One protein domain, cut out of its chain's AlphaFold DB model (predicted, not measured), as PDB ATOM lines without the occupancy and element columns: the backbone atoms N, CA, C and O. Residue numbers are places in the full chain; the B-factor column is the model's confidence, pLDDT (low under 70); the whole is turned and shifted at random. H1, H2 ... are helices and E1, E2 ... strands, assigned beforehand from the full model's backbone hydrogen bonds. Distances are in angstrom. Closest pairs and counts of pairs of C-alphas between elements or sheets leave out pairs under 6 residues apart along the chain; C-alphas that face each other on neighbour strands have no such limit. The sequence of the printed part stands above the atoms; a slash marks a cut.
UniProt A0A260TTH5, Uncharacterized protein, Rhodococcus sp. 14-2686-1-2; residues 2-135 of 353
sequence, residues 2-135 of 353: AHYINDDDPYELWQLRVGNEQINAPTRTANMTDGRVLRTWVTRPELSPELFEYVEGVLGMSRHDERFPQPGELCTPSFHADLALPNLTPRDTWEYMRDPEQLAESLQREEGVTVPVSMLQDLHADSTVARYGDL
ATOM      1  N   ALA A   2     239.521 237.381 280.625       57.69
ATOM      2  CA  ALA A   2     238.749 236.146 280.653       57.69
ATOM      3  C   ALA A   2     239.008 235.419 281.972       57.69
ATOM      4  O   ALA A   2     240.076 234.844 282.192       57.69
ATOM      5  N   HIS A   3     238.007 235.453 282.842       58.19
ATOM      6  CA  HIS A   3     237.889 234.482 283.915       58.19
ATOM      7  C   HIS A   3     237.135 233.265 283.382       58.19
ATOM      8  O   HIS A   3     236.235 233.400 282.551       58.19
ATOM      9  N   TYR A   4     237.538 232.091 283.855       56.66
ATOM     10  CA  TYR A   4     236.872 230.819 283.618       56.66
ATOM     11  C   TYR A   4     235.344 230.876 283.781       56.66
ATOM     12  O   TYR A   4     234.806 231.667 284.559       56.66
ATOM     13  N   ILE A   5     234.642 230.026 283.026       51.97
ATOM     14  CA  ILE A   5     233.180 229.913 283.040       51.97
ATOM     15  C   ILE A   5     232.781 228.957 284.175       51.97
ATOM     16  O   ILE A   5     233.226 227.817 284.200       51.97
ATOM     17  N   ASN A   6     231.910 229.415 285.084       49.69
ATOM     18  CA  ASN A   6     231.425 228.678 286.269       49.69
ATOM     19  C   ASN A   6     230.874 227.263 285.991       49.69
ATOM     20  O   ASN A   6     230.848 226.445 286.903       49.69
ATOM     21  N   ASP A   7     230.433 226.962 284.766       53.59
ATOM     22  CA  ASP A   7     229.814 225.675 284.394       53.59
ATOM     23  C   ASP A   7     230.745 224.461 284.570       53.59
ATOM     24  O   ASP A   7     230.317 223.311 284.486       53.59
ATOM     25  N   ASP A   8     232.026 224.727 284.783       60.38
ATOM     26  CA  ASP A   8     233.128 223.800 284.575       60.38
ATOM     27  C   ASP A   8     233.954 223.680 285.905       60.38
ATOM     28  O   ASP A   8     234.765 222.769 286.067       60.38
ATOM     29  N   ASP A   9     233.616 224.500 286.925       67.88
ATOM     30  CA  ASP A   9     233.986 224.372 288.351       67.88
ATOM     31  C   ASP A   9     232.712 224.306 289.225       67.88
ATOM     32  O   ASP A   9     232.316 225.291 289.861       67.88
ATOM     33  N   PRO A  10     232.032 223.143 289.262       70.44
ATOM     34  CA  PRO A  10     230.742 222.985 289.937       70.44
ATOM     35  C   PRO A  10     230.818 223.127 291.464       70.44
ATOM     36  O   PRO A  10     229.779 223.121 292.126       70.44
ATOM     37  N   TYR A  11     232.023 223.216 292.034       74.69
ATOM     38  CA  TYR A  11     232.245 223.318 293.475       74.69
ATOM     39  C   TYR A  11     232.808 224.680 293.887       74.69
ATOM     40  O   TYR A  11     233.168 224.855 295.051       74.69
ATOM     41  N   GLU A  12     232.887 225.630 292.951       75.94
ATOM     42  CA  GLU A  12     233.430 226.971 293.172       75.94
ATOM     43  C   GLU A  12     234.821 226.931 293.839       75.94
ATOM     44  O   GLU A  12     235.143 227.763 294.695       75.94
ATOM     45  N   LEU A  13     235.651 225.947 293.473       73.38
ATOM     46  CA  LEU A  13     237.014 225.774 293.984       73.38
ATOM     47  C   LEU A  13     237.883 227.002 293.699       73.38
ATOM     48  O   LEU A  13     238.769 227.325 294.491       73.38
ATOM     49  N   TRP A  14     237.592 227.741 292.628       71.19
ATOM     50  CA  TRP A  14     238.255 229.001 292.297       71.19
ATOM     51  C   TRP A  14     238.114 230.076 293.388       71.19
ATOM     52  O   TRP A  14     238.908 231.019 293.406       71.19
ATOM     53  N   GLN A  15     237.132 229.981 294.295       71.12
ATOM     54  CA  GLN A  15     236.947 230.946 295.389       71.12
ATOM     55  C   GLN A  15     237.895 230.705 296.574       71.12
ATOM     56  O   GLN A  15     238.122 231.616 297.372       71.12
ATOM     57  N   LEU A  16     238.528 229.532 296.664       66.19
ATOM     58  CA  LEU A  16     239.480 229.165 297.721       66.19
ATOM     59  C   LEU A  16     240.878 229.793 297.545       66.19
ATOM     60  O   LEU A  16     241.877 229.221 297.981       66.19
ATOM     61  N   ARG A  17     240.955 230.997 296.954       58.81
ATOM     62  CA  ARG A  17     242.163 231.711 296.474       58.81
ATOM     63  C   ARG A  17     243.297 231.928 297.496       58.81
ATOM     64  O   ARG A  17     244.292 232.571 297.171       58.81
ATOM     65  N   VAL A  18     243.175 231.457 298.736       47.88
ATOM     66  CA  VAL A  18     244.140 231.708 299.809       47.88
ATOM     67  C   VAL A  18     244.422 230.426 300.593       47.88
ATOM     68  O   VAL A  18     243.639 230.021 301.445       47.88
ATOM     69  N   GLY A  19     245.582 229.819 300.332       54.53
ATOM     70  CA  GLY A  19     246.182 228.784 301.186       54.53
ATOM     71  C   GLY A  19     245.996 227.334 300.737       54.53
ATOM     72  O   GLY A  19     246.796 226.504 301.151       54.53
ATOM     73  N   ASN A  20     245.028 227.046 299.860       63.31
ATOM     74  CA  ASN A  20     244.703 225.675 299.436       63.31
ATOM     75  C   ASN A  20     245.065 225.383 297.968       63.31
ATOM     76  O   ASN A  20     244.690 224.341 297.441       63.31
ATOM     77  N   GLU A  21     245.761 226.292 297.282       73.62
ATOM     78  CA  GLU A  21     246.172 226.120 295.885       73.62
ATOM     79  C   GLU A  21     247.678 225.844 295.797       73.62
ATOM     80  O   GLU A  21     248.502 226.625 296.275       73.62
ATOM     81  N   GLN A  22     248.040 224.728 295.165       78.06
ATOM     82  CA  GLN A  22     249.427 224.333 294.938       78.06
ATOM     83  C   GLN A  22     249.833 224.592 293.490       78.06
ATOM     84  O   GLN A  22     249.170 224.151 292.547       78.06
ATOM     85  N   ILE A  23     250.983 225.243 293.313       75.12
ATOM     86  CA  ILE A  23     251.666 225.321 292.021       75.12
ATOM     87  C   ILE A  23     252.353 223.970 291.772       75.12
ATOM     88  O   ILE A  23     253.235 223.551 292.519       75.12
ATOM     89  N   ASN A  24     251.955 223.268 290.710       67.62
ATOM     90  CA  ASN A  24     252.403 221.888 290.454       67.62
ATOM     91  C   ASN A  24     253.773 221.788 289.772       67.62
ATOM     92  O   ASN A  24     254.426 220.731 289.779       67.62
ATOM     93  N   ALA A  25     254.176 222.879 289.129       77.62
ATOM     94  CA  ALA A  25     255.326 222.964 288.250       77.62
ATOM     95  C   ALA A  25     255.812 224.416 288.149       77.62
ATOM     96  O   ALA A  25     255.026 225.335 288.388       77.62
ATOM     97  N   PRO A  26     257.083 224.650 287.777       80.56
ATOM     98  CA  PRO A  26     257.584 226.005 287.589       80.56
ATOM     99  C   PRO A  26     256.769 226.783 286.556       80.56
ATOM    100  O   PRO A  26     256.337 226.239 285.539       80.56
ATOM    101  N   THR A  27     256.647 228.088 286.780       88.06
ATOM    102  CA  THR A  27     256.124 229.018 285.780       88.06
ATOM    103  C   THR A  27     256.979 228.961 284.513       88.06
ATOM    104  O   THR A  27     258.205 229.082 284.563       88.06
ATOM    105  N   ARG A  28     256.325 228.787 283.364       89.50
ATOM    106  CA  ARG A  28     256.938 228.836 282.034       89.50
ATOM    107  C   ARG A  28     256.871 230.259 281.510       89.50
ATOM    108  O   ARG A  28     255.858 230.923 281.681       89.50
ATOM    109  N   THR A  29     257.927 230.698 280.834       91.00
ATOM    110  CA  THR A  29     258.032 232.065 280.315       91.00
ATOM    111  C   THR A  29     258.477 232.042 278.861       91.00
ATOM    112  O   THR A  29     259.397 231.303 278.510       91.00
ATOM    113  N   ALA A  30     257.855 232.865 278.022       90.69
ATOM    114  CA  ALA A  30     258.241 233.058 276.631       90.69
ATOM    115  C   ALA A  30     258.206 234.543 276.261       90.69
ATOM    116  O   ALA A  30     257.295 235.276 276.646       90.69
ATOM    117  N   ASN A  31     259.196 234.973 275.481       90.88
ATOM    118  CA  ASN A  31     259.225 236.314 274.908       90.88
ATOM    119  C   ASN A  31     258.433 236.312 273.601       90.88
ATOM    120  O   ASN A  31     258.714 235.517 272.702       90.88
ATOM    121  N   MET A  32     257.447 237.191 273.509       88.75
ATOM    122  CA  MET A  32     256.605 237.371 272.336       88.75
ATOM    123  C   MET A  32     257.299 238.277 271.314       88.75
ATOM    124  O   MET A  32     258.158 239.094 271.651       88.75
ATOM    125  N   THR A  33     256.915 238.157 270.043       85.44
ATOM    126  CA  THR A  33     257.512 238.928 268.936       85.44
ATOM    127  C   THR A  33     257.271 240.433 269.037       85.44
ATOM    128  O   THR A  33     258.025 241.219 268.473       85.44
ATOM    129  N   ASP A  34     256.229 240.841 269.754       84.94
ATOM    130  CA  ASP A  34     255.880 242.238 270.029       84.94
ATOM    131  C   ASP A  34     256.559 242.798 271.293       84.94
ATOM    132  O   ASP A  34     256.273 243.918 271.716       84.94
ATOM    133  N   GLY A  35     257.468 242.025 271.894       84.94
ATOM    134  CA  GLY A  35     258.225 242.406 273.080       84.94
ATOM    135  C   GLY A  35     257.520 242.118 274.402       84.94
ATOM    136  O   GLY A  35     258.136 242.335 275.441       84.94
ATOM    137  N   ARG A  36     256.276 241.618 274.406       89.50
ATOM    138  CA  ARG A  36     255.603 241.157 275.632       89.50
ATOM    139  C   ARG A  36     256.232 239.859 276.152       89.50
ATOM    140  O   ARG A  36     256.884 239.119 275.421       89.50
ATOM    141  N   VAL A  37     256.026 239.573 277.429       90.62
ATOM    142  CA  VAL A  37     256.442 238.346 278.106       90.62
ATOM    143  C   VAL A  37     255.183 237.602 278.522       90.62
ATOM    144  O   VAL A  37     254.407 238.104 279.335       90.62
ATOM    145  N   LEU A  38     254.990 236.418 277.947       92.00
ATOM    146  CA  LEU A  38     253.940 235.484 278.333       92.00
ATOM    147  C   LEU A  38     254.472 234.604 279.460       92.00
ATOM    148  O   LEU A  38     255.517 233.967 279.297       92.00
ATOM    149  N   ARG A  39     253.748 234.543 280.576       92.75
ATOM    150  CA  ARG A  39     253.990 233.572 281.645       92.75
ATOM    151  C   ARG A  39     252.804 232.637 281.751       92.75
ATOM    152  O   ARG A  39     251.674 233.098 281.714       92.75
ATOM    153  N   THR A  40     253.054 231.343 281.910       92.31
ATOM    154  CA  THR A  40     252.008 230.332 282.101       92.31
ATOM    155  C   THR A  40     252.366 229.402 283.245       92.31
ATOM    156  O   THR A  40     253.536 229.056 283.424       92.31
ATOM    157  N   TRP A  41     251.379 228.955 284.008       90.62
ATOM    158  CA  TRP A  41     251.594 228.012 285.103       90.62
ATOM    159  C   TRP A  41     250.382 227.103 285.297       90.62
ATOM    160  O   TRP A  41     249.284 227.385 284.816       90.62
ATOM    161  N   VAL A  42     250.610 225.989 285.995       90.31
ATOM    162  CA  VAL A  42     249.572 225.012 286.334       90.31
ATOM    163  C   VAL A  42     249.413 224.964 287.840       90.31
ATOM    164  O   VAL A  42     250.390 224.759 288.570       90.31
ATOM    165  N   THR A  43     248.177 225.078 288.298       87.69
ATOM    166  CA  THR A  43     247.823 224.891 289.702       87.69
ATOM    167  C   THR A  43     246.866 223.725 289.875       87.69
ATOM    168  O   THR A  43     246.401 223.121 288.904       87.69
ATOM    169  N   ARG A  44     246.634 223.354 291.129       86.06
ATOM    170  CA  ARG A  44     245.522 222.504 291.543       86.06
ATOM    171  C   ARG A  44     245.135 222.835 292.985       86.06
ATOM    172  O   ARG A  44     245.997 223.307 293.734       86.06
ATOM    173  N   PRO A  45     243.924 222.470 293.409       84.19
ATOM    174  CA  PRO A  45     243.586 222.406 294.823       84.19
ATOM    175  C   PRO A  45     244.395 221.322 295.556       84.19
ATOM    176  O   PRO A  45     244.560 220.202 295.065       84.19
ATOM    177  N   GLU A  46     244.915 221.657 296.734       86.81
ATOM    178  CA  GLU A  46     245.471 220.707 297.696       86.81
ATOM    179  C   GLU A  46     244.335 219.942 298.370       86.81
ATOM    180  O   GLU A  46     243.391 220.543 298.876       86.81
ATOM    181  N   LEU A  47     244.439 218.612 298.418       87.81
ATOM    182  CA  LEU A  47     243.466 217.776 299.123       87.81
ATOM    183  C   LEU A  47     243.686 217.850 300.640       87.81
ATOM    184  O   LEU A  47     244.177 216.904 301.259       87.81
ATOM    185  N   SER A  48     243.323 218.985 301.232       86.12
ATOM    186  CA  SER A  48     243.448 219.268 302.659       86.12
ATOM    187  C   SER A  48     242.111 219.115 303.397       86.12
ATOM    188  O   SER A  48     241.048 219.185 302.773       86.12
ATOM    189  N   PRO A  49     242.116 218.916 304.731       84.38
ATOM    190  CA  PRO A  49     240.893 218.951 305.534       84.38
ATOM    191  C   PRO A  49     240.042 220.203 305.280       84.38
ATOM    192  O   PRO A  49     238.823 220.091 305.181       84.38
ATOM    193  N   GLU A  50     240.682 221.358 305.097       85.69
ATOM    194  CA  GLU A  50     240.039 222.646 304.835       85.69
ATOM    195  C   GLU A  50     239.303 222.660 303.489       85.69
ATOM    196  O   GLU A  50     238.214 223.227 303.391       85.69
ATOM    197  N   LEU A  51     239.855 222.009 302.456       86.44
ATOM    198  CA  LEU A  51     239.164 221.842 301.176       86.44
ATOM    199  C   LEU A  51     237.891 221.006 301.348       86.44
ATOM    200  O   LEU A  51     236.833 221.384 300.847       86.44
ATOM    201  N   PHE A  52     237.966 219.887 302.074       86.62
ATOM    202  CA  PHE A  52     236.789 219.049 302.316       86.62
ATOM    203  C   PHE A  52     235.719 219.788 303.126       86.62
ATOM    204  O   PHE A  52     234.545 219.715 302.775       86.62
ATOM    205  N   GLU A  53     236.109 220.532 304.165       87.00
ATOM    206  CA  GLU A  53     235.190 221.364 304.954       87.00
ATOM    207  C   GLU A  53     234.520 222.455 304.108       87.00
ATOM    208  O   GLU A  53     233.317 222.688 304.241       87.00
ATOM    209  N   TYR A  54     235.270 223.091 303.201       85.81
ATOM    210  CA  TYR A  54     234.713 224.056 302.257       85.81
ATOM    211  C   TYR A  54     233.668 223.417 301.343       85.81
ATOM    212  O   TYR A  54     232.556 223.927 301.237       85.81
ATOM    213  N   VAL A  55     233.994 222.278 300.726       86.25
ATOM    214  CA  VAL A  55     233.084 221.570 299.815       86.25
ATOM    215  C   VAL A  55     231.819 221.115 300.551       86.25
ATOM    216  O   VAL A  55     230.721 221.276 300.024       86.25
ATOM    217  N   GLU A  56     231.934 220.614 301.787       87.31
ATOM    218  CA  GLU A  56     230.768 220.288 302.623       87.31
ATOM    219  C   GLU A  56     229.890 221.520 302.889       87.31
ATOM    220  O   GLU A  56     228.662 221.431 302.826       87.31
ATOM    221  N   GLY A  57     230.509 222.673 303.160       85.12
ATOM    222  CA  GLY A  57     229.817 223.938 303.399       85.12
ATOM    223  C   GLY A  57     229.118 224.500 302.159       85.12
ATOM    224  O   GLY A  57     227.961 224.907 302.253       85.12
ATOM    225  N   VAL A  58     229.791 224.495 301.005       83.81
ATOM    226  CA  VAL A  58     229.261 225.008 299.728       83.81
ATOM    227  C   VAL A  58     228.159 224.108 299.185       83.81
ATOM    228  O   VAL A  58     227.113 224.590 298.757       83.81
ATOM    229  N   LEU A  59     228.364 222.792 299.234       80.19
ATOM    230  CA  LEU A  59     227.408 221.837 298.684       80.19
ATOM    231  C   LEU A  59     226.295 221.458 299.661       80.19
ATOM    232  O   LEU A  59     225.306 220.851 299.251       80.19
ATOM    233  N   GLY A  60     226.443 221.771 300.953       82.25
ATOM    234  CA  GLY A  60     225.509 221.339 301.994       82.25
ATOM    235  C   GLY A  60     225.397 219.813 302.099       82.25
ATOM    236  O   GLY A  60     224.372 219.296 302.545       82.25
ATOM    237  N   MET A  61     226.426 219.089 301.649       83.19
ATOM    238  CA  MET A  61     226.486 217.628 301.611       83.19
ATOM    239  C   MET A  61     227.546 217.133 302.591       83.19
ATOM    240  O   MET A  61     228.620 217.714 302.692       83.19
ATOM    241  N   SER A  62     227.259 216.048 303.310       84.69
ATOM    242  CA  SER A  62     228.262 215.400 304.163       84.69
ATOM    243  C   SER A  62     229.280 214.650 303.303       84.69
ATOM    244  O   SER A  62     228.888 214.002 302.335       84.69
ATOM    245  N   ARG A  63     230.551 214.611 303.722       82.56
ATOM    246  CA  ARG A  63     231.606 213.754 303.143       82.56
ATOM    247  C   ARG A  63     231.288 212.253 303.130       82.56
ATOM    248  O   ARG A  63     232.030 211.472 302.547       82.56
ATOM    249  N   HIS A  64     230.229 211.839 303.823       81.00
ATOM    250  CA  HIS A  64     229.728 210.467 303.837       81.00
ATOM    251  C   HIS A  64     228.596 210.215 302.822       81.00
ATOM    252  O   HIS A  64     228.137 209.080 302.720       81.00
ATOM    253  N   ASP A  65     228.123 211.239 302.102       85.31
ATOM    254  CA  ASP A  65     227.164 211.086 300.999       85.31
ATOM    255  C   ASP A  65     227.885 210.502 299.773       85.31
ATOM    256  O   ASP A  65     228.984 210.929 299.425       85.31
ATOM    257  N   GLU A  66     227.259 209.545 299.088       82.81
ATOM    258  CA  GLU A  66     227.796 208.932 297.864       82.81
ATOM    259  C   GLU A  66     227.991 209.946 296.727       82.81
ATOM    260  O   GLU A  66     228.793 209.722 295.823       82.81
ATOM    261  N   ARG A  67     227.256 211.062 296.769       84.06
ATOM    262  CA  ARG A  67     227.337 212.153 295.790       84.06
ATOM    263  C   ARG A  67     228.382 213.202 296.153       84.06
ATOM    264  O   ARG A  67     228.530 214.173 295.412       84.06
ATOM    265  N   PHE A  68     229.060 213.054 297.292       85.88
ATOM    266  CA  PHE A  68     230.150 213.948 297.645       85.88
ATOM    267  C   PHE A  68     231.267 213.839 296.588       85.88
ATOM    268  O   PHE A  68     231.571 212.719 296.158       85.88
ATOM    269  N   PRO A  69     231.872 214.963 296.157       86.81
ATOM    270  CA  PRO A  69     232.869 214.956 295.091       86.81
ATOM    271  C   PRO A  69     234.017 213.998 295.374       86.81
ATOM    272  O   PRO A  69     234.589 213.982 296.469       86.81
ATOM    273  N   GLN A  70     234.383 213.208 294.370       87.31
ATOM    274  CA  GLN A  70     235.532 212.327 294.476       87.31
ATOM    275  C   GLN A  70     236.826 213.153 294.499       87.31
ATOM    276  O   GLN A  70     236.907 214.199 293.849       87.31
ATOM    277  N   PRO A  71     237.892 212.676 295.171       88.12
ATOM    278  CA  PRO A  71     239.181 213.369 295.203       88.12
ATOM    279  C   PRO A  71     239.713 213.787 293.824       88.12
ATOM    280  O   PRO A  71     240.280 214.868 293.689       88.12
ATOM    281  N   GLY A  72     239.489 212.963 292.792       86.38
ATOM    282  CA  GLY A  72     239.894 213.261 291.415       86.38
ATOM    283  C   GLY A  72     239.119 214.397 290.752       86.38
ATOM    284  O   GLY A  72     239.663 215.048 289.866       86.38
ATOM    285  N   GLU A  73     237.888 214.662 291.187       86.00
ATOM    286  CA  GLU A  73     237.111 215.821 290.735       86.00
ATOM    287  C   GLU A  73     237.651 217.100 291.391       86.00
ATOM    288  O   GLU A  73     237.802 218.125 290.728       86.00
ATOM    289  N   LEU A  74     238.042 217.008 292.668       86.50
ATOM    290  CA  LEU A  74     238.546 218.128 293.465       86.50
ATOM    291  C   LEU A  74     239.980 218.553 293.119       86.50
ATOM    292  O   LEU A  74     240.305 219.729 293.223       86.50
ATOM    293  N   CYS A  75     240.857 217.630 292.715       85.19
ATOM    294  CA  CYS A  75     242.265 217.943 292.430       85.19
ATOM    295  C   CYS A  75     242.559 218.211 290.941       85.19
ATOM    296  O   CYS A  75     243.705 218.078 290.497       85.19
ATOM    297  N   THR A  76     241.536 218.558 290.155       86.06
ATOM    298  CA  THR A  76     241.669 218.817 288.715       86.06
ATOM    299  C   THR A  76     242.666 219.961 288.455       86.06
ATOM    300  O   THR A  76     242.608 220.990 289.131       86.06
ATOM    301  N   PRO A  77     243.613 219.813 287.503       89.00
ATOM    302  CA  PRO A  77     244.527 220.895 287.154       89.00
ATOM    303  C   PRO A  77     243.789 222.101 286.579       89.00
ATOM    304  O   PRO A  77     242.867 221.949 285.785       89.00
ATOM    305  N   SER A  78     244.282 223.284 286.919       88.06
ATOM    306  CA  SER A  78     243.869 224.562 286.347       88.06
ATOM    307  C   SER A  78     245.051 225.232 285.656       88.06
ATOM    308  O   SER A  78     246.180 225.198 286.157       88.06
ATOM    309  N   PHE A  79     244.797 225.834 284.499       90.12
ATOM    310  CA  PHE A  79     245.811 226.446 283.649       90.12
ATOM    311  C   PHE A  79     245.653 227.958 283.629       90.12
ATOM    312  O   PHE A  79     244.553 228.491 283.485       90.12
ATOM    313  N   HIS A  80     246.782 228.645 283.754       90.19
ATOM    314  CA  HIS A  80     246.805 230.088 283.923       90.19
ATOM    315  C   HIS A  80     247.842 230.726 283.019       90.19
ATOM    316  O   HIS A  80     248.866 230.111 282.696       90.19
ATOM    317  N   ALA A  81     247.598 231.983 282.670       91.62
ATOM    318  CA  ALA A  81     248.572 232.832 282.020       91.62
ATOM    319  C   ALA A  81     248.510 234.268 282.526       91.62
ATOM    320  O   ALA A  81     247.466 234.770 282.937       91.62
ATOM    321  N   ASP A  82     249.627 234.960 282.388       91.06
ATOM    322  CA  ASP A  82     249.662 236.408 282.409       91.06
ATOM    323  C   ASP A  82     250.491 236.932 281.242       91.06
ATOM    324  O   ASP A  82     251.372 236.248 280.705       91.06
ATOM    325  N   LEU A  83     250.178 238.160 280.843       88.81
ATOM    326  CA  LEU A  83     250.889 238.849 279.785       88.81
ATOM    327  C   LEU A  83     251.340 240.214 280.293       88.81
ATOM    328  O   LEU A  83     250.539 241.057 280.710       88.81
ATOM    329  N   ALA A  84     252.648 240.430 280.256       85.62
ATOM    330  CA  ALA A  84     253.265 241.655 280.732       85.62
ATOM    331  C   ALA A  84     254.173 242.254 279.661       85.62
ATOM    332  O   ALA A  84     254.802 241.544 278.881       85.62
ATOM    333  N   LEU A  85     254.297 243.579 279.641       78.88
ATOM    334  CA  LEU A  85     255.473 244.198 279.033       78.88
ATOM    335  C   LEU A  85     256.688 243.956 279.948       78.88
ATOM    336  O   LEU A  85     256.513 243.839 281.166       78.88
ATOM    337  N   PRO A  86     257.921 243.911 279.411       66.19
ATOM    338  CA  PRO A  86     259.111 243.716 280.225       66.19
ATOM    339  C   PRO A  86     259.180 244.796 281.312       66.19
ATOM    340  O   PRO A  86     259.137 245.987 281.008       66.19
ATOM    341  N   ASN A  87     259.299 244.378 282.574       63.34
ATOM    342  CA  ASN A  87     259.365 245.248 283.761       63.34
ATOM    343  C   ASN A  87     258.072 245.996 284.136       63.34
ATOM    344  O   ASN A  87     258.128 246.933 284.933       63.34
ATOM    345  N   LEU A  88     256.912 245.592 283.610       67.31
ATOM    346  CA  LEU A  88     255.613 246.092 284.063       67.31
ATOM    347  C   LEU A  88     254.820 244.984 284.756       67.31
ATOM    348  O   LEU A  88     254.972 243.802 284.450       67.31
ATOM    349  N   THR A  89     253.969 245.369 285.707       62.88
ATOM    350  CA  THR A  89     252.979 244.453 286.280       62.88
ATOM    351  C   THR A  89     252.056 243.950 285.169       62.88
ATOM    352  O   THR A  89     251.667 244.759 284.316       62.88
ATOM    353  N   PRO A  90     251.712 242.648 285.152       60.75
ATOM    354  CA  PRO A  90     250.815 242.098 284.145       60.75
ATOM    355  C   PRO A  90     249.504 242.881 284.140       60.75
ATOM    356  O   PRO A  90     248.967 243.220 285.196       60.75
ATOM    357  N   ARG A  91     249.042 243.230 282.938       61.25
ATOM    358  CA  ARG A  91     247.827 244.033 282.760       61.25
ATOM    359  C   ARG A  91     246.575 243.165 282.841       61.25
ATOM    360  O   ARG A  91     245.566 243.623 283.363       61.25
ATOM    361  N   ASP A  92     246.691 241.924 282.378       69.06
ATOM    362  CA  ASP A  92     245.614 240.951 282.274       69.06
ATOM    363  C   ASP A  92     246.122 239.563 282.701       69.06
ATOM    364  O   ASP A  92     247.257 239.180 282.386       69.06
ATOM    365  N   THR A  93     245.282 238.833 283.440       81.81
ATOM    366  CA  THR A  93     245.488 237.429 283.814       81.81
ATOM    367  C   THR A  93     244.358 236.576 283.239       81.81
ATOM    368  O   THR A  93     243.193 236.982 283.234       81.81
ATOM    369  N   TRP A  94     244.719 235.401 282.730       88.31
ATOM    370  CA  TRP A  94     243.804 234.329 282.349       88.31
ATOM    371  C   TRP A  94     243.935 233.258 283.408       88.31
ATOM    372  O   TRP A  94     245.024 232.725 283.613       88.31
ATOM    373  N   GLU A  95     242.843 232.968 284.094       85.56
ATOM    374  CA  GLU A  95     242.869 232.106 285.270       85.56
ATOM    375  C   GLU A  95     241.872 230.965 285.116       85.56
ATOM    376  O   GLU A  95     240.790 231.152 284.553       85.56
ATOM    377  N   TYR A  96     242.241 229.813 285.675       81.62
ATOM    378  CA  TYR A  96     241.399 228.625 285.821       81.62
ATOM    379  C   TYR A  96     240.936 227.985 284.509       81.62
ATOM    380  O   TYR A  96     239.922 227.308 284.492       81.62
ATOM    381  N   MET A  97     241.686 228.129 283.416       87.00
ATOM    382  CA  MET A  97     241.368 227.416 282.173       87.00
ATOM    383  C   MET A  97     241.463 225.901 282.385       87.00
ATOM    384  O   MET A  97     242.316 225.424 283.136       87.00
ATOM    385  N   ARG A  98     240.605 225.147 281.698       84.81
ATOM    386  CA  ARG A  98     240.466 223.691 281.825       84.81
ATOM    387  C   ARG A  98     241.636 222.923 281.225       84.81
ATOM    388  O   ARG A  98     242.018 221.871 281.737       84.81
ATOM    389  N   ASP A  99     242.170 223.414 280.114       89.56
ATOM    390  CA  ASP A  99     243.272 222.788 279.396       89.56
ATOM    391  C   ASP A  99     244.168 223.834 278.702       89.56
ATOM    392  O   ASP A  99     243.783 225.004 278.556       89.56
ATOM    393  N   PRO A 100     245.402 223.451 278.313       92.44
ATOM    394  CA  PRO A 100     246.324 224.350 277.625       92.44
ATOM    395  C   PRO A 100     245.765 224.906 276.310       92.44
ATOM    396  O   PRO A 100     246.073 226.043 275.951       92.44
ATOM    397  N   GLU A 101     244.954 224.133 275.587       93.81
ATOM    398  CA  GLU A 101     244.351 224.540 274.320       93.81
ATOM    399  C   GLU A 101     243.330 225.669 274.508       93.81
ATOM    400  O   GLU A 101     243.383 226.661 273.781       93.81
ATOM    401  N   GLN A 102     242.455 225.572 275.509       91.44
ATOM    402  CA  GLN A 102     241.491 226.612 275.865       91.44
ATOM    403  C   GLN A 102     242.198 227.897 276.306       91.44
ATOM    404  O   GLN A 102     241.783 229.002 275.933       91.44
ATOM    405  N   LEU A 103     243.289 227.764 277.068       91.06
ATOM    406  CA  LEU A 103     244.136 228.895 277.444       91.06
ATOM    407  C   LEU A 103     244.734 229.568 276.200       91.06
ATOM    408  O   LEU A 103     244.667 230.792 276.066       91.06
ATOM    409  N   ALA A 104     245.268 228.779 275.265       92.94
ATOM    410  CA  ALA A 104     245.834 229.284 274.019       92.94
ATOM    411  C   ALA A 104     244.790 229.968 273.133       92.94
ATOM    412  O   ALA A 104     245.050 231.041 272.592       92.94
ATOM    413  N   GLU A 105     243.603 229.373 272.998       91.81
ATOM    414  CA  GLU A 105     242.508 229.939 272.215       91.81
ATOM    415  C   GLU A 105     242.053 231.281 272.799       91.81
ATOM    416  O   GLU A 105     241.839 232.238 272.055       91.81
ATOM    417  N   SER A 106     241.961 231.379 274.127       89.81
ATOM    418  CA  SER A 106     241.573 232.614 274.815       89.81
ATOM    419  C   SER A 106     242.616 233.719 274.626       89.81
ATOM    420  O   SER A 106     242.260 234.826 274.222       89.81
ATOM    421  N   LEU A 107     243.904 233.404 274.799       89.94
ATOM    422  CA  LEU A 107     245.012 234.333 274.536       89.94
ATOM    423  C   LEU A 107     245.044 234.804 273.074       89.94
ATOM    424  O   LEU A 107     245.230 235.991 272.796       89.94
ATOM    425  N   GLN A 108     244.817 233.891 272.129       91.38
ATOM    426  CA  GLN A 108     244.790 234.219 270.708       91.38
ATOM    427  C   GLN A 108     243.589 235.101 270.348       91.38
ATOM    428  O   GLN A 108     243.722 236.010 269.525       91.38
ATOM    429  N   ARG A 109     242.422 234.834 270.941       90.00
ATOM    430  CA  ARG A 109     241.174 235.561 270.681       90.00
ATOM    431  C   ARG A 109     241.188 236.969 271.274       90.00
ATOM    432  O   ARG A 109     240.693 237.888 270.630       90.00
ATOM    433  N   GLU A 110     241.727 237.131 272.480       88.62
ATOM    434  CA  GLU A 110     241.670 238.395 273.228       88.62
ATOM    435  C   GLU A 110     242.875 239.298 272.969       88.62
ATOM    436  O   GLU A 110     242.708 240.502 272.799       88.62
ATOM    437  N   GLU A 111     244.076 238.724 272.875       87.94
ATOM    438  CA  GLU A 111     245.335 239.483 272.799       87.94
ATOM    439  C   GLU A 111     246.103 239.285 271.492       87.94
ATOM    440  O   GLU A 111     247.177 239.871 271.299       87.94
ATOM    441  N   GLY A 112     245.586 238.437 270.597       88.19
ATOM    442  CA  GLY A 112     246.263 238.073 269.355       88.19
ATOM    443  C   GLY A 112     247.557 237.283 269.569       88.19
ATOM    444  O   GLY A 112     248.356 237.184 268.638       88.19
ATOM    445  N   VAL A 113     247.788 236.750 270.774       89.31
ATOM    446  CA  VAL A 113     249.027 236.055 271.143       89.31
ATOM    447  C   VAL A 113     248.925 234.571 270.825       89.31
ATOM    448  O   VAL A 113     248.058 233.871 271.344       89.31
ATOM    449  N   THR A 114     249.871 234.072 270.031       91.88
ATOM    450  CA  THR A 114     250.030 232.636 269.793       91.88
ATOM    451  C   THR A 114     250.944 232.029 270.852       91.88
ATOM    452  O   THR A 114     252.125 232.371 270.935       91.88
ATOM    453  N   VAL A 115     250.414 231.100 271.650       91.25
ATOM    454  CA  VAL A 115     251.213 230.363 272.638       91.25
ATOM    455  C   VAL A 115     252.184 229.419 271.915       91.25
ATOM    456  O   VAL A 115     251.749 228.651 271.052       91.25
ATOM    457  N   PRO A 116     253.492 229.428 272.246       91.56
ATOM    458  CA  PRO A 116     254.446 228.502 271.647       91.56
ATOM    459  C   PRO A 116     254.051 227.042 271.885       91.56
ATOM    460  O   PRO A 116     253.698 226.655 272.998       91.56
ATOM    461  N   VAL A 117     254.192 226.197 270.860       89.19
ATOM    462  CA  VAL A 117     253.835 224.770 270.965       89.19
ATOM    463  C   VAL A 117     254.664 224.056 272.047       89.19
ATOM    464  O   VAL A 117     254.134 223.201 272.751       89.19
ATOM    465  N   SER A 118     255.927 224.452 272.255       87.31
ATOM    466  CA  SER A 118     256.763 223.995 273.384       87.31
ATOM    467  C   SER A 118     256.151 224.282 274.741       87.31
ATOM    468  O   SER A 118     256.117 223.403 275.594       87.31
ATOM    469  N   MET A 119     255.611 225.483 274.916       90.69
ATOM    470  CA  MET A 119     254.977 225.888 276.160       90.69
ATOM    471  C   MET A 119     253.688 225.095 276.413       90.69
ATOM    472  O   MET A 119     253.474 224.645 277.533       90.69
ATOM    473  N   LEU A 120     252.872 224.839 275.383       91.69
ATOM    474  CA  LEU A 120     251.674 223.998 275.522       91.69
ATOM    475  C   LEU A 120     252.018 222.563 275.923       91.69
ATOM    476  O   LEU A 120     251.389 221.987 276.809       91.69
ATOM    477  N   GLN A 121     253.041 221.986 275.302       90.38
ATOM    478  CA  GLN A 121     253.480 220.635 275.631       90.38
ATOM    479  C   GLN A 121     254.092 220.544 277.036       90.38
ATOM    480  O   GLN A 121     253.847 219.564 277.745       90.38
ATOM    481  N   ASP A 122     254.821 221.576 277.467       89.69
ATOM    482  CA  ASP A 122     255.298 221.688 278.845       89.69
ATOM    483  C   ASP A 122     254.126 221.749 279.832       89.69
ATOM    484  O   ASP A 122     254.143 221.006 280.809       89.69
ATOM    485  N   LEU A 123     253.073 222.530 279.557       92.31
ATOM    486  CA  LEU A 123     251.865 222.579 280.395       92.31
ATOM    487  C   LEU A 123     251.161 221.209 280.484       92.31
ATOM    488  O   LEU A 123     250.727 220.788 281.563       92.31
ATOM    489  N   HIS A 124     251.098 220.458 279.381       93.00
ATOM    490  CA  HIS A 124     250.567 219.085 279.367       93.00
ATOM    491  C   HIS A 124     251.387 218.105 280.210       93.00
ATOM    492  O   HIS A 124     250.828 217.192 280.830       93.00
ATOM    493  N   ALA A 125     252.711 218.262 280.232       92.38
ATOM    494  CA  ALA A 125     253.575 217.485 281.109       92.38
ATOM    495  C   ALA A 125     253.421 217.924 282.572       92.38
ATOM    496  O   ALA A 125     253.171 217.084 283.437       92.38
ATOM    497  N   ASP A 126     253.489 219.226 282.833       91.44
ATOM    498  CA  ASP A 126     253.421 219.869 284.149       91.44
ATOM    499  C   ASP A 126     252.127 219.543 284.909       91.44
ATOM    500  O   ASP A 126     252.145 219.321 286.121       91.44
ATOM    501  N   SER A 127     251.009 219.420 284.194       92.75
ATOM    502  CA  SER A 127     249.709 219.044 284.765       92.75
ATOM    503  C   SER A 127     249.591 217.573 285.168       92.75
ATOM    504  O   SER A 127     248.613 217.194 285.811       92.75
ATOM    505  N   THR A 128     250.566 216.720 284.842       93.56
ATOM    506  CA  THR A 128     250.453 215.268 285.062       93.56
ATOM    507  C   THR A 128     250.287 214.909 286.534       93.56
ATOM    508  O   THR A 128     249.435 214.087 286.857       93.56
ATOM    509  N   VAL A 129     251.037 215.546 287.437       91.06
ATOM    510  CA  VAL A 129     250.912 215.249 288.873       91.06
ATOM    511  C   VAL A 129     249.540 215.655 289.407       91.06
ATOM    512  O   VAL A 129     248.958 214.925 290.197       91.06
ATOM    513  N   ALA A 130     248.999 216.784 288.949       89.19
ATOM    514  CA  ALA A 130     247.651 217.211 289.310       89.19
ATOM    515  C   ALA A 130     246.576 216.268 288.772       89.19
ATOM    516  O   ALA A 130     245.707 215.823 289.512       89.19
ATOM    517  N   ARG A 131     246.692 215.888 287.495       92.50
ATOM    518  CA  ARG A 131     245.746 215.000 286.814       92.50
ATOM    519  C   ARG A 131     245.602 213.632 287.481       92.50
ATOM    520  O   ARG A 131     244.558 213.005 287.321       92.50
ATOM    521  N   TYR A 132     246.644 213.168 288.164       93.81
ATOM    522  CA  TYR A 132     246.679 211.902 288.900       93.81
ATOM    523  C   TYR A 132     246.866 212.114 290.409       93.81
ATOM    524  O   TYR A 132     247.385 211.242 291.107       93.81
ATOM    525  N   GLY A 133     246.468 213.286 290.914       92.50
ATOM    526  CA  GLY A 133     246.565 213.651 292.324       92.50
ATOM    527  C   GLY A 133     245.718 212.774 293.250       92.50
ATOM    528  O   GLY A 133     246.012 212.654 294.436       92.50
ATOM    529  N   ASP A 134     244.712 212.113 292.694       93.38
ATOM    530  CA  ASP A 134     243.792 211.200 293.361       93.38
ATOM    531  C   ASP A 134     244.318 209.768 293.504       93.38
ATOM    532  O   ASP A 134     243.654 208.927 294.105       93.38
ATOM    533  N   LEU A 135     245.503 209.465 292.971       95.25
ATOM    534  CA  LEU A 135     246.158 208.183 293.208       95.25
ATOM    535  C   LEU A 135     246.814 208.141 294.589       95.25
ATOM    536  O   LEU A 135     247.308 209.149 295.096       95.25
TER     537      LEU A 135
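AT A GLANCE: This is residues 2 to 135 of the 353 residues of an uncharacterized protein of Rhodococcus sp. 14-2686-1-2 (UniProt A0A260TTH5). A long, twisted antiparallel sheet of five strands forms a wall, with helices H3, H4 and H5 over one of its faces and no named helix over the other. H1, H2 and the long link between them lie off one end of the sheet, while the turn of the hairpin E2 and E3 makes the opposite end of the longest axis. The printed part has 134 residues, with five named helices and five named strands in the order E1 E2 E3 H1 H2 E4 E5 H3 H4 H5, and the class is mixed, helices and strands. The sheet is branched: E3 has E1 and E2 on one side and E4 on the other, and E5 follows beside E4. The whole is compact, with a radius of gyration of the C-alphas of 16.0 A, and has the outline of a rod, spanning 53 by 26 by 24 A.

HOW THE PARTS SIT: In the sheet, E3, residues 37 to 45, has three antiparallel neighbours in a staggered pairing. E2, residues 28 to 31, forms a hairpin with it and pairs over residues 37 to 40 of E3, with N 28 and O 40 at 2.8 A. E1, residues 21 to 23, lies on the same side of E3 and pairs over residues 43 to 45, with N 22 and O 44 at 2.9 A. E4, residues 78 to 84, lies on the other side, with N 39 and O 82 at 2.9 A and N 82 and O 39 at 2.8 A. E5, residues 92 to 97, is an edge strand and forms a hairpin with E4, with N 81 and O 94 at 2.8 A. H3, residues 100 to 111, is on the sheet at a height of 9.5 A, over E4 and E5. It runs along the strands, at 23 degrees to E5 on the local plane, and its closest C-alphas to E5 are those of Leu 103 and Met 97, 5.7 A apart. H4, residues 117 to 126, is on the same face at a height of 9.6 A, over E3 and at 18 degrees to it on the local plane; the closest C-alphas of the two are those of Asp 126 and Val 42, 6.8 A apart. H3 touches H4 with residues 100 to 101 alone, the closest C-alphas being those of Pro 100 and Leu 120 at 5.8 A; they form a helical hairpin, a steep tilt of 44 degrees, opposite ways. H5, residues 128 to 131, is on that face too, only just over E3, on which 3 of its 4 C-alphas fall. H1, residues 49 to 59, and H2, residues 71 to 74, are not on the sheet and are apart from each other. Every O i to N i+4 pair in H1, H3 and H4 is within hydrogen-bond range, while H2 and H5 are too short for such a pair.

IN THESE COORDINATES: E3, the longest strand, measures 26.4 A from C-alpha 37 at (256.442, 238.346, 278.106) to C-alpha 45 at (243.586, 222.406, 294.823). E4 measures 20.3 A and E5 14.2 A, beside 10.6 A for E2 and 6.8 A for E1. H3 measures 15.9 A, H1 15.4 A and H4 14.1 A; H2 and H5 measure 5.1 A and 5.0 A. E1 begins at C-alpha 21, (246.172, 226.120, 295.885), and H5 ends at C-alpha 131, (245.746, 215.000, 286.814).

THE WHOLE: The two C-alphas farthest apart are those of Asp 34 and His 64, at 53.3 A. The printed part has no cut. The link from H1 to H2, 11 residues, is long, and residues 2 to 20 hold no named element. The mean pLDDT of the printed part is 82.8, with values under 70 at residues 2 to 9, 16 to 20, 24 and 86 to 92.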